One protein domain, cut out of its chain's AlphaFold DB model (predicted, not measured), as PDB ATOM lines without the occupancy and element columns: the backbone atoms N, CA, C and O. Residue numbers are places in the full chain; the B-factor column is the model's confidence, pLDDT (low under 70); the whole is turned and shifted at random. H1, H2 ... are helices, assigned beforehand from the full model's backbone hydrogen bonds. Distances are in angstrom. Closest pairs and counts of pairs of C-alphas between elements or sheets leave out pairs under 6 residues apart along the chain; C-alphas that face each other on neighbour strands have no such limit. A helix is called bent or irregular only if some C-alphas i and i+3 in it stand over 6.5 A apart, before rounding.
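Overview. This is residues 103 to 138 and 147 to 208 of the 673 residues of the protein "Peptidase_M43 domain-containing protein" of Tetradesmus obliquus (UniProt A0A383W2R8). A compact cluster of crossed helices is built round H2 and H5, which cross steeply in its middle, with the long H2 running along one side. H3 folds back beside the later part of H2, H4 stands across the beginning of H2 and packs on H5, H6 stands across the first residues of H5, and H1 lies out at one end; residues 133 to 138 stick out. The printed part has 98 residues with six named helices, H1 to H6 in order along the chain, and no named strand: all helix. It is compact, with a radius of gyration of the C-alphas of 13.0 A, and spans 39 by 29 by 23 A.

Arrangement. H1, residues 103 to 114, touches no helix. H2, residues 117 to 134, is apart from H1. H3, residues 150 to 157, touches residues 124 to 132 of H2 at a shallow tilt of 23 degrees, opposite ways; the closest C-alphas, of Leu 128 and Val 150, are 6.7 A apart. H4, residues 161 to 170, touches residues 117 to 124 of H2, about perpendicular at 80 degrees, and the closest C-alphas, of Glu 117 and Arg 162, are 4.6 A apart. H3 and H4 meet only through their link. H5, residues 175 to 186, touches H2 at a steep tilt of 69 degrees, only just short of about perpendicular, with the closest C-alphas, of Phe 123 and Leu 180, 6.8 A apart. H5 touches H4 with residues 176 to 177 alone; the closest C-alphas, of Leu 168 and Leu 177, are 6.2 A apart. H1 and H5 are close but not clearly touching, the C-alphas of Leu 114 and Ala 184 being closest at 6.6 A. H6, residues 196 to 207, touches residues 175 to 176 of H5, about perpendicular at 87 degrees, with the closest C-alphas, of Ala 175 and Leu 199, 5.4 A apart. H2 and H6 are apart. Every O i to N i+4 pair is within hydrogen-bond range in H1, H2, H3, H5 and H6, and 4 of 6 are in H4.

Along the chain. H1 begins at C-alpha 103 (137.415, 124.534, 147.166) and is 16.0 A long. H2 is the longest helix, 25.2 A from C-alpha 117 to C-alpha 134 (156.745, 113.499, 121.197). H3 measures 10.3 A and H4 14.9 A; H4 is irregular, but only just, with C-alphas 162 and 165 6.9 A apart. H5 measures 16.0 A and H6 16.2 A, ending at C-alpha 207 (153.595, 129.665, 123.056).

Size, cuts and confidence. The two C-alphas farthest apart are those of Thr 103 and Gly 147, 40.6 A. Residues 139 to 146 are not printed, and C-alphas 138 and 147 are 19.6 A apart across the cut. The links H1 to H2, H3 to H4 and H4 to H5 are tight, and H5 to H6 is short. The mean pLDDT of the printed part is 91.0; residues 135 to 138 are under 70.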
ATOM      1  N   THR A 103     136.480 125.419 147.871       89.06
ATOM      2  CA  THR A 103     137.415 124.534 147.166       89.06
ATOM      3  C   THR A 103     138.363 125.339 146.287       89.06
ATOM      4  O   THR A 103     139.581 125.138 146.328       89.06
ATOM      5  N   ALA A 104     137.829 126.291 145.524       90.06
ATOM      6  CA  ALA A 104     138.622 127.149 144.661       90.06
ATOM      7  C   ALA A 104     139.569 128.062 145.466       90.06
ATOM      8  O   ALA A 104     140.722 128.241 145.073       90.06
ATOM      9  N   MET A 105     139.141 128.562 146.630       90.44
ATOM     10  CA  MET A 105     139.967 129.406 147.494       90.44
ATOM     11  C   MET A 105     141.122 128.659 148.154       90.44
ATOM     12  O   MET A 105     142.254 129.145 148.158       90.44
ATOM     13  N   TYR A 106     140.877 127.457 148.668       92.56
ATOM     14  CA  TYR A 106     141.947 126.628 149.216       92.56
ATOM     15  C   TYR A 106     142.875 126.097 148.128       92.56
ATOM     16  O   TYR A 106     144.082 126.019 148.348       92.56
ATOM     17  N   THR A 107     142.350 125.816 146.934       91.31
ATOM     18  CA  THR A 107     143.178 125.476 145.772       91.31
ATOM     19  C   THR A 107     144.087 126.643 145.403       91.31
ATOM     20  O   THR A 107     145.281 126.440 145.215       91.31
ATOM     21  N   LEU A 108     143.564 127.874 145.376       91.88
ATOM     22  CA  LEU A 108     144.355 129.080 145.129       91.88
ATOM     23  C   LEU A 108     145.490 129.234 146.151       91.88
ATOM     24  O   LEU A 108     146.643 129.438 145.762       91.88
ATOM     25  N   ALA A 109     145.177 129.104 147.443       91.81
ATOM     26  CA  ALA A 109     146.160 129.198 148.520       91.81
ATOM     27  C   ALA A 109     147.237 128.105 148.408       91.81
ATOM     28  O   ALA A 109     148.435 128.389 148.488       91.81
ATOM     29  N   ASN A 110     146.819 126.863 148.162       91.69
ATOM     30  CA  ASN A 110     147.712 125.716 148.063       91.69
ATOM     31  C   ASN A 110     148.612 125.782 146.821       91.69
ATOM     32  O   ASN A 110     149.813 125.544 146.917       91.69
ATOM     33  N   ASP A 111     148.065 126.164 145.667       94.06
ATOM     34  CA  ASP A 111     148.834 126.410 144.446       94.06
ATOM     35  C   ASP A 111     149.931 127.455 144.697       94.06
ATOM     36  O   ASP A 111     151.081 127.247 144.325       94.06
ATOM     37  N   THR A 112     149.598 128.562 145.368       92.56
ATOM     38  CA  THR A 112     150.567 129.624 145.681       92.56
ATOM     39  C   THR A 112     151.676 129.140 146.619       92.56
ATOM     40  O   THR A 112     152.825 129.565 146.477       92.56
ATOM     41  N   LEU A 113     151.354 128.243 147.553       91.31
ATOM     42  CA  LEU A 113     152.319 127.657 148.480       91.31
ATOM     43  C   LEU A 113     153.246 126.635 147.800       91.31
ATOM     44  O   LEU A 113     154.445 126.624 148.074       91.31
ATOM     45  N   LEU A 114     152.700 125.767 146.944       93.00
ATOM     46  CA  LEU A 114     153.413 124.607 146.396       93.00
ATOM     47  C   LEU A 114     154.097 124.877 145.048       93.00
ATOM     48  O   LEU A 114     155.141 124.293 144.758       93.00
ATOM     49  N   ILE A 115     153.532 125.749 144.209       95.56
ATOM     50  CA  ILE A 115     154.028 126.010 142.853       95.56
ATOM     51  C   ILE A 115     155.028 127.167 142.901       95.56
ATOM     52  O   ILE A 115     154.697 128.347 142.732       95.56
ATOM     53  N   THR A 116     156.293 126.826 143.136       94.94
ATOM     54  CA  THR A 116     157.395 127.795 143.158       94.94
ATOM     55  C   THR A 116     157.807 128.219 141.746       94.94
ATOM     56  O   THR A 116     157.465 127.580 140.751       94.94
ATOM     57  N   GLU A 117     158.567 129.308 141.641       93.12
ATOM     58  CA  GLU A 117     159.180 129.725 140.375       93.12
ATOM     59  C   GLU A 117     160.101 128.644 139.800       93.12
ATOM     60  O   GLU A 117     159.939 128.278 138.645       93.12
ATOM     61  N   GLN A 118     161.005 128.090 140.616       95.19
ATOM     62  CA  GLN A 118     161.931 127.040 140.182       95.19
ATOM     63  C   GLN A 118     161.180 125.806 139.669       95.19
ATOM     64  O   GLN A 118     161.539 125.230 138.648       95.19
ATOM     65  N   LEU A 119     160.105 125.413 140.355       96.75
ATOM     66  CA  LEU A 119     159.250 124.314 139.919       96.75
ATOM     67  C   LEU A 119     158.579 124.629 138.581       96.75
ATOM     68  O   LEU A 119     158.507 123.758 137.718       96.75
ATOM     69  N   THR A 120     158.137 125.872 138.392       96.62
ATOM     70  CA  THR A 120     157.514 126.325 137.145       96.62
ATOM     71  C   THR A 120     158.518 126.371 135.990       96.62
ATOM     72  O   THR A 120     158.188 125.960 134.884       96.62
ATOM     73  N   GLU A 121     159.760 126.792 136.237       95.75
ATOM     74  CA  GLU A 121     160.851 126.746 135.258       95.75
ATOM     75  C   GLU A 121     161.133 125.307 134.802       95.75
ATOM     76  O   GLU A 121     161.122 125.028 133.602       95.75
ATOM     77  N   VAL A 122     161.313 124.377 135.748       96.88
ATOM     78  CA  VAL A 122     161.552 122.962 135.421       96.88
ATOM     79  C   VAL A 122     160.342 122.364 134.700       96.88
ATOM     80  O   VAL A 122     160.515 121.611 133.744       96.88
ATOM     81  N   PHE A 123     159.122 122.718 135.111       96.88
ATOM     82  CA  PHE A 123     157.900 122.309 134.423       96.88
ATOM     83  C   PHE A 123     157.895 122.767 132.960       96.88
ATOM     84  O   PHE A 123     157.688 121.939 132.081       96.88
ATOM     85  N   LEU A 124     158.165 124.049 132.686       95.94
ATOM     86  CA  LEU A 124     158.205 124.589 131.323       95.94
ATOM     87  C   LEU A 124     159.274 123.903 130.464       95.94
ATOM     88  O   LEU A 124     158.997 123.534 129.324       95.94
ATOM     89  N   GLN A 125     160.473 123.697 131.020       95.25
ATOM     90  CA  GLN A 125     161.565 122.989 130.347       95.25
ATOM     91  C   GLN A 125     161.162 121.560 129.978       95.25
ATOM     92  O   GLN A 125     161.326 121.149 128.831       95.25
ATOM     93  N   ARG A 126     160.589 120.811 130.929       94.75
ATOM     94  CA  ARG A 126     160.141 119.430 130.706       94.75
ATOM     95  C   ARG A 126     158.964 119.342 129.750       94.75
ATOM     96  O   ARG A 126     158.955 118.448 128.914       94.75
ATOM     97  N   LEU A 127     158.003 120.256 129.859       93.56
ATOM     98  CA  LEU A 127     156.845 120.314 128.976       93.56
ATOM     99  C   LEU A 127     157.305 120.504 127.531       93.56
ATOM    100  O   LEU A 127     156.964 119.700 126.673       93.56
ATOM    101  N   LEU A 128     158.127 121.523 127.276       91.12
ATOM    102  CA  LEU A 128     158.602 121.824 125.927       91.12
ATOM    103  C   LEU A 128     159.541 120.742 125.378       91.12
ATOM    104  O   LEU A 128     159.432 120.412 124.202       91.12
ATOM    105  N   GLN A 129     160.386 120.136 126.221       89.81
ATOM    106  CA  GLN A 129     161.202 118.980 125.838       89.81
ATOM    107  C   GLN A 129     160.333 117.778 125.426       89.81
ATOM    108  O   GLN A 129     160.575 117.178 124.387       89.81
ATOM    109  N   GLN A 130     159.308 117.431 126.213       88.50
ATOM    110  CA  GLN A 130     158.423 116.303 125.900       88.50
ATOM    111  C   GLN A 130     157.630 116.518 124.611       88.50
ATOM    112  O   GLN A 130     157.343 115.551 123.911       88.50
ATOM    113  N   ILE A 131     157.255 117.760 124.303       84.06
ATOM    114  CA  ILE A 131     156.548 118.059 123.057       84.06
ATOM    115  C   ILE A 131     157.501 117.934 121.855       84.06
ATOM    116  O   ILE A 131     157.095 117.397 120.830       84.06
ATOM    117  N   ASP A 132     158.761 118.361 121.997       84.12
ATOM    118  CA  ASP A 132     159.805 118.207 120.970       84.12
ATOM    119  C   ASP A 132     160.125 116.721 120.697       84.12
ATOM    120  O   ASP A 132     160.200 116.286 119.552       84.12
ATOM    121  N   GLU A 133     160.225 115.904 121.752       83.38
ATOM    122  CA  GLU A 133     160.467 114.454 121.652       83.38
ATOM    123  C   GLU A 133     159.228 113.674 121.160       83.38
ATOM    124  O   GLU A 133     159.348 112.661 120.467       83.38
ATOM    125  N   GLY A 134     158.024 114.143 121.504       71.56
ATOM    126  CA  GLY A 134     156.745 113.499 121.197       71.56
ATOM    127  C   GLY A 134     156.392 113.447 119.709       71.56
ATOM    128  O   GLY A 134     155.564 112.617 119.322       71.56
ATOM    129  N   GLU A 135     157.048 114.255 118.868       59.34
ATOM    130  CA  GLU A 135     156.944 114.155 117.407       59.34
ATOM    131  C   GLU A 135     157.452 112.806 116.860       59.34
ATOM    132  O   GLU A 135     157.046 112.407 115.766       59.34
ATOM    133  N   ALA A 136     158.286 112.075 117.611       56.56
ATOM    134  CA  ALA A 136     159.008 110.921 117.083       56.56
ATOM    135  C   ALA A 136     158.264 109.568 117.167       56.56
ATOM    136  O   ALA A 136     158.398 108.774 116.238       56.56
ATOM    137  N   ASP A 137     157.481 109.286 118.223       56.00
ATOM    138  CA  ASP A 137     157.227 107.873 118.596       56.00
ATOM    139  C   ASP A 137     155.764 107.406 118.787       56.00
ATOM    140  O   ASP A 137     155.533 106.196 118.797       56.00
ATOM    141  N   SER A 138     154.745 108.270 118.935       54.44
ATOM    142  CA  SER A 138     153.458 107.808 119.524       54.44
ATOM    143  C   SER A 138     152.186 107.876 118.663       54.44
ATOM    144  O   SER A 138     151.165 107.317 119.061       54.44
ATOM    145  N   GLY A 147     158.002 124.283 112.737       80.56
ATOM    146  CA  GLY A 147     158.965 125.393 112.749       80.56
ATOM    147  C   GLY A 147     159.005 126.211 114.046       80.56
ATOM    148  O   GLY A 147     159.704 127.224 114.099       80.56
ATOM    149  N   THR A 148     158.295 125.790 115.097       86.38
ATOM    150  CA  THR A 148     158.430 126.396 116.427       86.38
ATOM    151  C   THR A 148     159.847 126.183 116.962       86.38
ATOM    152  O   THR A 148     160.304 125.055 117.112       86.38
ATOM    153  N   ASN A 149     160.549 127.271 117.276       89.81
ATOM    154  CA  ASN A 149     161.874 127.209 117.886       89.81
ATOM    155  C   ASN A 149     161.733 127.081 119.412       89.81
ATOM    156  O   ASN A 149     161.514 128.076 120.105       89.81
ATOM    157  N   VAL A 150     161.852 125.853 119.925       89.44
ATOM    158  CA  VAL A 150     161.724 125.542 121.360       89.44
ATOM    159  C   VAL A 150     162.717 126.335 122.210       89.44
ATOM    160  O   VAL A 150     162.334 126.871 123.250       89.44
ATOM    161  N   THR A 151     163.961 126.488 121.754       91.12
ATOM    162  CA  THR A 151     164.981 127.277 122.459       91.12
ATOM    163  C   THR A 151     164.548 128.733 122.615       91.12
ATOM    164  O   THR A 151     164.574 129.262 123.720       91.12
ATOM    165  N   ALA A 152     164.052 129.361 121.544       89.94
ATOM    166  CA  ALA A 152     163.580 130.746 121.599       89.94
ATOM    167  C   ALA A 152     162.360 130.925 122.529       89.94
ATOM    168  O   ALA A 152     162.219 131.957 123.191       89.94
ATOM    169  N   LEU A 153     161.480 129.920 122.605       89.94
ATOM    170  CA  LEU A 153     160.369 129.919 123.558       89.94
ATOM    171  C   LEU A 153     160.857 129.800 125.000       89.94
ATOM    172  O   LEU A 153     160.368 130.533 125.856       89.94
ATOM    173  N   LEU A 154     161.819 128.916 125.274       93.12
ATOM    174  CA  LEU A 154     162.414 128.777 126.603       93.12
ATOM    175  C   LEU A 154     163.089 130.073 127.047       93.12
ATOM    176  O   LEU A 154     162.826 130.530 128.158       93.12
ATOM    177  N   ASP A 155     163.849 130.712 126.157       90.75
ATOM    178  CA  ASP A 155     164.496 132.004 126.412       90.75
ATOM    179  C   ASP A 155     163.485 133.113 126.755       90.75
ATOM    180  O   ASP A 155     163.830 134.076 127.435       90.75
ATOM    181  N   THR A 156     162.222 132.974 126.335       90.94
ATOM    182  CA  THR A 156     161.140 133.923 126.648       90.94
ATOM    183  C   THR A 156     160.367 133.540 127.916       90.94
ATOM    184  O   THR A 156     160.112 134.379 128.782       90.94
ATOM    185  N   LEU A 157     159.957 132.273 128.032       93.56
ATOM    186  CA  LEU A 157     159.042 131.805 129.077       93.56
ATOM    187  C   LEU A 157     159.751 131.545 130.409       93.56
ATOM    188  O   LEU A 157     159.172 131.823 131.456       93.56
ATOM    189  N   VAL A 158     160.992 131.045 130.393       94.81
ATOM    190  CA  VAL A 158     161.740 130.729 131.623       94.81
ATOM    191  C   VAL A 158     162.022 131.982 132.459       94.81
ATOM    192  O   VAL A 158     161.733 131.947 133.656       94.81
ATOM    193  N   PRO A 159     162.482 133.116 131.893       94.62
ATOM    194  CA  PRO A 159     162.592 134.361 132.659       94.62
ATOM    195  C   PRO A 159     161.259 134.822 133.268       94.62
ATOM    196  O   PRO A 159     161.240 135.448 134.327       94.62
ATOM    197  N   CYS A 160     160.132 134.465 132.645       93.94
ATOM    198  CA  CYS A 160     158.782 134.747 133.133       93.94
ATOM    199  C   CYS A 160     158.198 133.634 134.027       93.94
ATOM    200  O   CYS A 160     157.018 133.703 134.364       93.94
ATOM    201  N   ALA A 161     158.962 132.608 134.431       94.62
ATOM    202  CA  ALA A 161     158.431 131.435 135.141       94.62
ATOM    203  C   ALA A 161     157.665 131.801 136.422       94.62
ATOM    204  O   ALA A 161     156.644 131.188 136.752       94.62
ATOM    205  N   ARG A 162     158.104 132.849 137.129       94.38
ATOM    206  CA  ARG A 162     157.378 133.370 138.289       94.38
ATOM    207  C   ARG A 162     155.966 133.840 137.890       94.38
ATOM    208  O   ARG A 162     154.994 133.505 138.558       94.38
ATOM    209  N   ASP A 163     155.791 134.482 136.752       93.50
ATOM    210  CA  ASP A 163     154.509 135.058 136.342       93.50
ATOM    211  C   ASP A 163     153.585 134.066 135.602       93.50
ATOM    212  O   ASP A 163     152.430 134.376 135.311       93.50
ATOM    213  N   MET A 164     154.020 132.820 135.386       95.19
ATOM    214  CA  MET A 164     153.196 131.813 134.704       95.19
ATOM    215  C   MET A 164     152.004 131.314 135.524       95.19
ATOM    216  O   MET A 164     150.935 131.113 134.965       95.19
ATOM    217  N   LEU A 165     152.134 131.129 136.841       95.25
ATOM    218  CA  LEU A 165     150.987 130.733 137.670       95.25
ATOM    219  C   LEU A 165     149.819 131.742 137.588       95.25
ATOM    220  O   LEU A 165     148.694 131.312 137.319       95.25
ATOM    221  N   PRO A 166     150.026 133.061 137.791       92.88
ATOM    222  CA  PRO A 166     148.942 134.026 137.641       92.88
ATOM    223  C   PRO A 166     148.467 134.140 136.185       92.88
ATOM    224  O   PRO A 166     147.263 134.254 135.977       92.88
ATOM    225  N   TYR A 167     149.352 134.011 135.187       94.38
ATOM    226  CA  TYR A 167     148.959 133.967 133.770       94.38
ATOM    227  C   TYR A 167     148.022 132.791 133.449       94.38
ATOM    228  O   TYR A 167     146.976 132.980 132.831       94.38
ATOM    229  N   LEU A 168     148.348 131.577 133.907       95.31
ATOM    230  CA  LEU A 168     147.518 130.387 133.695       95.31
ATOM    231  C   LEU A 168     146.157 130.512 134.394       95.31
ATOM    232  O   LEU A 168     145.141 130.102 133.830       95.31
ATOM    233  N   ARG A 169     146.118 131.114 135.589       92.56
ATOM    234  CA  ARG A 169     144.864 131.413 136.303       92.56
ATOM    235  C   ARG A 169     144.003 132.421 135.544       92.56
ATOM    236  O   ARG A 169     142.808 132.181 135.383       92.56
ATOM    237  N   ASP A 170     144.601 133.507 135.058       90.06
ATOM    238  CA  ASP A 170     143.912 134.541 134.277       90.06
ATOM    239  C   ASP A 170     143.340 133.977 132.968       90.06
ATOM    240  O   ASP A 170     142.164 134.161 132.652       90.06
ATOM    241  N   CYS A 171     144.130 133.152 132.276       90.69
ATOM    242  CA  CYS A 171     143.703 132.440 131.074       90.69
ATOM    243  C   CYS A 171     142.651 131.351 131.335       90.69
ATOM    244  O   CYS A 171     142.178 130.739 130.375       90.69
ATOM    245  N   LYS A 172     142.304 131.079 132.602       91.81
ATOM    246  CA  LYS A 172     141.455 129.957 133.032       91.81
ATOM    247  C   LYS A 172     141.923 128.625 132.444       91.81
ATOM    248  O   LYS A 172     141.111 127.811 132.012       91.81
ATOM    249  N   SER A 173     143.240 128.427 132.409       94.88
ATOM    250  CA  SER A 173     143.843 127.179 131.954       94.88
ATOM    251  C   SER A 173     143.389 126.039 132.862       94.88
ATOM    252  O   SER A 173     143.604 126.060 134.073       94.88
ATOM    253  N   SER A 174     142.735 125.055 132.261       94.94
ATOM    254  CA  SER A 174     142.271 123.836 132.913       94.94
ATOM    255  C   SER A 174     143.300 122.717 132.776       94.94
ATOM    256  O   SER A 174     143.584 122.033 133.758       94.94
ATOM    257  N   ALA A 175     143.920 122.577 131.601       96.00
ATOM    258  CA  ALA A 175     144.890 121.529 131.318       96.00
ATOM    259  C   ALA A 175     146.274 121.871 131.883       96.00
ATOM    260  O   ALA A 175     146.771 121.158 132.754       96.00
ATOM    261  N   LEU A 176     146.890 122.980 131.454       96.50
ATOM    262  CA  LEU A 176     148.263 123.316 131.864       96.50
ATOM    263  C   LEU A 176     148.367 123.592 133.366       96.50
ATOM    264  O   LEU A 176     149.342 123.186 133.998       96.50
ATOM    265  N   LEU A 177     147.363 124.240 133.964       96.12
ATOM    266  CA  LEU A 177     147.343 124.459 135.410       96.12
ATOM    267  C   LEU A 177     147.209 123.138 136.183       96.12
ATOM    268  O   LEU A 177     147.881 122.962 137.200       96.12
ATOM    269  N   GLN A 178     146.398 122.189 135.701       96.00
ATOM    270  CA  GLN A 178     146.311 120.861 136.309       96.00
ATOM    271  C   GLN A 178     147.625 120.082 136.155       96.00
ATOM    272  O   GLN A 178     148.095 119.498 137.130       96.00
ATOM    273  N   MET A 179     148.277 120.142 134.990       96.06
ATOM    274  CA  MET A 179     149.605 119.543 134.789       96.06
ATOM    275  C   MET A 179     150.641 120.137 135.731       96.06
ATOM    276  O   MET A 179     151.430 119.397 136.307       96.06
ATOM    277  N   LEU A 180     150.635 121.458 135.918       97.12
ATOM    278  CA  LEU A 180     151.558 122.136 136.821       97.12
ATOM    279  C   LEU A 180     151.328 121.714 138.281       97.12
ATOM    280  O   LEU A 180     152.289 121.469 139.008       97.12
ATOM    281  N   ARG A 181     150.065 121.557 138.701       96.12
ATOM    282  CA  ARG A 181     149.703 121.017 140.025       96.12
ATOM    283  C   ARG A 181     150.173 119.580 140.207       96.12
ATOM    284  O   ARG A 181     150.704 119.225 141.258       96.12
ATOM    285  N   ASP A 182     149.980 118.749 139.197       94.94
ATOM    286  CA  ASP A 182     150.388 117.351 139.234       94.94
ATOM    287  C   ASP A 182     151.903 117.202 139.216       94.94
ATOM    288  O   ASP A 182     152.443 116.384 139.962       94.94
ATOM    289  N   PHE A 183     152.587 118.034 138.434       96.31
ATOM    290  CA  PHE A 183     154.037 118.134 138.415       96.31
ATOM    291  C   PHE A 183     154.570 118.580 139.779       96.31
ATOM    292  O   PHE A 183     155.508 117.974 140.289       96.31
ATOM    293  N   ALA A 184     153.924 119.553 140.428       96.31
ATOM    294  CA  ALA A 184     154.284 119.977 141.778       96.31
ATOM    295  C   ALA A 184     154.168 118.848 142.815       96.31
ATOM    296  O   ALA A 184     154.969 118.777 143.746       96.31
ATOM    297  N   LYS A 185     153.193 117.947 142.649       95.00
ATOM    298  CA  LYS A 185     152.971 116.806 143.551       95.00
ATOM    299  C   LYS A 185     153.875 115.609 143.252       95.00
ATOM    300  O   LYS A 185     154.313 114.936 144.179       95.00
ATOM    301  N   ARG A 186     154.091 115.295 141.972       95.88
ATOM    302  CA  ARG A 186     154.688 114.025 141.513       95.88
ATOM    303  C   ARG A 186     156.096 114.176 140.936       95.88
ATOM    304  O   ARG A 186     156.787 113.175 140.784       95.88
ATOM    305  N   GLY A 187     156.510 115.390 140.572       95.31
ATOM    306  CA  GLY A 187     157.759 115.655 139.847       95.31
ATOM    307  C   GLY A 187     157.769 115.142 138.402       95.31
ATOM    308  O   GLY A 187     158.829 115.092 137.782       95.31
ATOM    309  N   ALA A 188     156.612 114.742 137.864       93.62
ATOM    310  CA  ALA A 188     156.462 114.191 136.522       93.62
ATOM    311  C   ALA A 188     155.229 114.780 135.830       93.62
ATOM    312  O   ALA A 188     154.200 115.014 136.468       93.62
ATOM    313  N   ILE A 189     155.350 115.021 134.523       92.19
ATOM    314  CA  ILE A 189     154.246 115.465 133.672       92.19
ATOM    315  C   ILE A 189     153.494 114.223 133.195       92.19
ATOM    316  O   ILE A 189     154.103 113.318 132.626       92.19
ATOM    317  N   SER A 190     152.182 114.185 133.434       89.38
ATOM    318  CA  SER A 190     151.278 113.180 132.871       89.38
ATOM    319  C   SER A 190     150.209 113.872 132.041       89.38
ATOM    320  O   SER A 190     149.620 114.855 132.488       89.38
ATOM    321  N   THR A 191     149.944 113.339 130.854       89.56
ATOM    322  CA  THR A 191     148.868 113.788 129.960       89.56
ATOM    323  C   THR A 191     147.696 112.808 129.923       89.56
ATOM    324  O   THR A 191     146.700 113.094 129.270       89.56
ATOM    325  N   SER A 192     147.780 111.674 130.636       88.62
ATOM    326  CA  SER A 192     146.783 110.588 130.594       88.62
ATOM    327  C   SER A 192     145.362 111.033 130.938       88.62
ATOM    328  O   SER A 192     144.401 110.482 130.411       88.62
ATOM    329  N   ASP A 193     145.251 112.025 131.820       88.81
ATOM    330  CA  ASP A 193     143.985 112.458 132.413       88.81
ATOM    331  C   ASP A 193     143.494 113.783 131.800       88.81
ATOM    332  O   ASP A 193     142.591 114.426 132.335       88.81
ATOM    333  N   ILE A 194     144.111 114.223 130.697       92.81
ATOM    334  CA  ILE A 194     143.883 115.534 130.085       92.81
ATOM    335  C   ILE A 194     143.378 115.349 128.663       92.81
ATOM    336  O   ILE A 194     143.968 114.610 127.881       92.81
ATOM    337  N   ASP A 195     142.307 116.065 128.318       92.81
ATOM    338  CA  ASP A 195     141.811 116.119 126.945       92.81
ATOM    339  C   ASP A 195     142.903 116.695 126.016       92.81
ATOM    340  O   ASP A 195     143.281 117.866 126.169       92.81
ATOM    341  N   PRO A 196     143.409 115.914 125.040       89.62
ATOM    342  CA  PRO A 196     144.468 116.364 124.142       89.62
ATOM    343  C   PRO A 196     144.103 117.622 123.347       89.62
ATOM    344  O   PRO A 196     144.978 118.434 123.058       89.62
ATOM    345  N   ALA A 197     142.823 117.818 123.006       91.44
ATOM    346  CA  ALA A 197     142.377 118.992 122.263       91.44
ATOM    347  C   ALA A 197     142.437 120.261 123.125       91.44
ATOM    348  O   ALA A 197     142.878 121.310 122.651       91.44
ATOM    349  N   VAL A 198     142.045 120.157 124.400       94.44
ATOM    350  CA  VAL A 198     142.143 121.262 125.367       94.44
ATOM    351  C   VAL A 198     143.605 121.604 125.631       94.44
ATOM    352  O   VAL A 198     143.978 122.777 125.596       94.44
ATOM    353  N   LEU A 199     144.452 120.591 125.836       93.06
ATOM    354  CA  LEU A 199     145.882 120.791 126.047       93.06
ATOM    355  C   LEU A 199     146.549 121.459 124.841       93.06
ATOM    356  O   LEU A 199     147.294 122.419 125.017       93.06
ATOM    357  N   GLN A 200     146.239 121.020 123.620       91.44
ATOM    358  CA  GLN A 200     146.773 121.632 122.406       91.44
ATOM    359  C   GLN A 200     146.349 123.102 122.259       91.44
ATOM    360  O   GLN A 200     147.176 123.947 121.911       91.44
ATOM    361  N   ASP A 201     145.081 123.434 122.526       93.44
ATOM    362  CA  ASP A 201     144.594 124.819 122.489       93.44
ATOM    363  C   ASP A 201     145.292 125.695 123.542       93.44
ATOM    364  O   ASP A 201     145.775 126.784 123.232       93.44
ATOM    365  N   GLU A 202     145.414 125.219 124.781       95.12
ATOM    366  CA  GLU A 202     146.109 125.950 125.843       95.12
ATOM    367  C   GLU A 202     147.611 126.103 125.572       95.12
ATOM    368  O   GLU A 202     148.168 127.179 125.801       95.12
ATOM    369  N   LEU A 203     148.264 125.081 125.015       92.75
ATOM    370  CA  LEU A 203     149.667 125.140 124.616       92.75
ATOM    371  C   LEU A 203     149.879 126.168 123.498       92.75
ATOM    372  O   LEU A 203     150.774 127.006 123.601       92.75
ATOM    373  N   ASN A 204     149.004 126.184 122.486       91.56
ATOM    374  CA  ASN A 204     149.016 127.193 121.424       91.56
ATOM    375  C   ASN A 204     148.866 128.617 121.986       91.56
ATOM    376  O   ASN A 204     149.459 129.562 121.461       91.56
ATOM    377  N   LYS A 205     148.091 128.797 123.065       92.31
ATOM    378  CA  LYS A 205     147.973 130.088 123.760       92.31
ATOM    379  C   LYS A 205     149.227 130.441 124.556       92.31
ATOM    380  O   LYS A 205     149.594 131.613 124.569       92.31
ATOM    381  N   LEU A 206     149.863 129.468 125.210       92.19
ATOM    382  CA  LEU A 206     151.087 129.666 125.991       92.19
ATOM    383  C   LEU A 206     152.267 130.077 125.101       92.19
ATOM    384  O   LEU A 206     152.956 131.043 125.415       92.19
ATOM    385  N   ILE A 207     152.478 129.382 123.978       90.75
ATOM    386  CA  ILE A 207     153.595 129.665 123.056       90.75
ATOM    387  C   ILE A 207     153.381 130.942 122.232       90.75
ATOM    388  O   ILE A 207     154.313 131.468 121.627       90.75
ATOM    389  N   ASN A 208     152.154 131.468 122.205       92.12
ATOM    390  CA  ASN A 208     151.857 132.742 121.576       92.12
ATOM    391  C   ASN A 208     152.308 133.896 122.485       92.12
ATOM    392  O   ASN A 208     151.544 134.412 123.302       92.12
TER     393      ASN A 208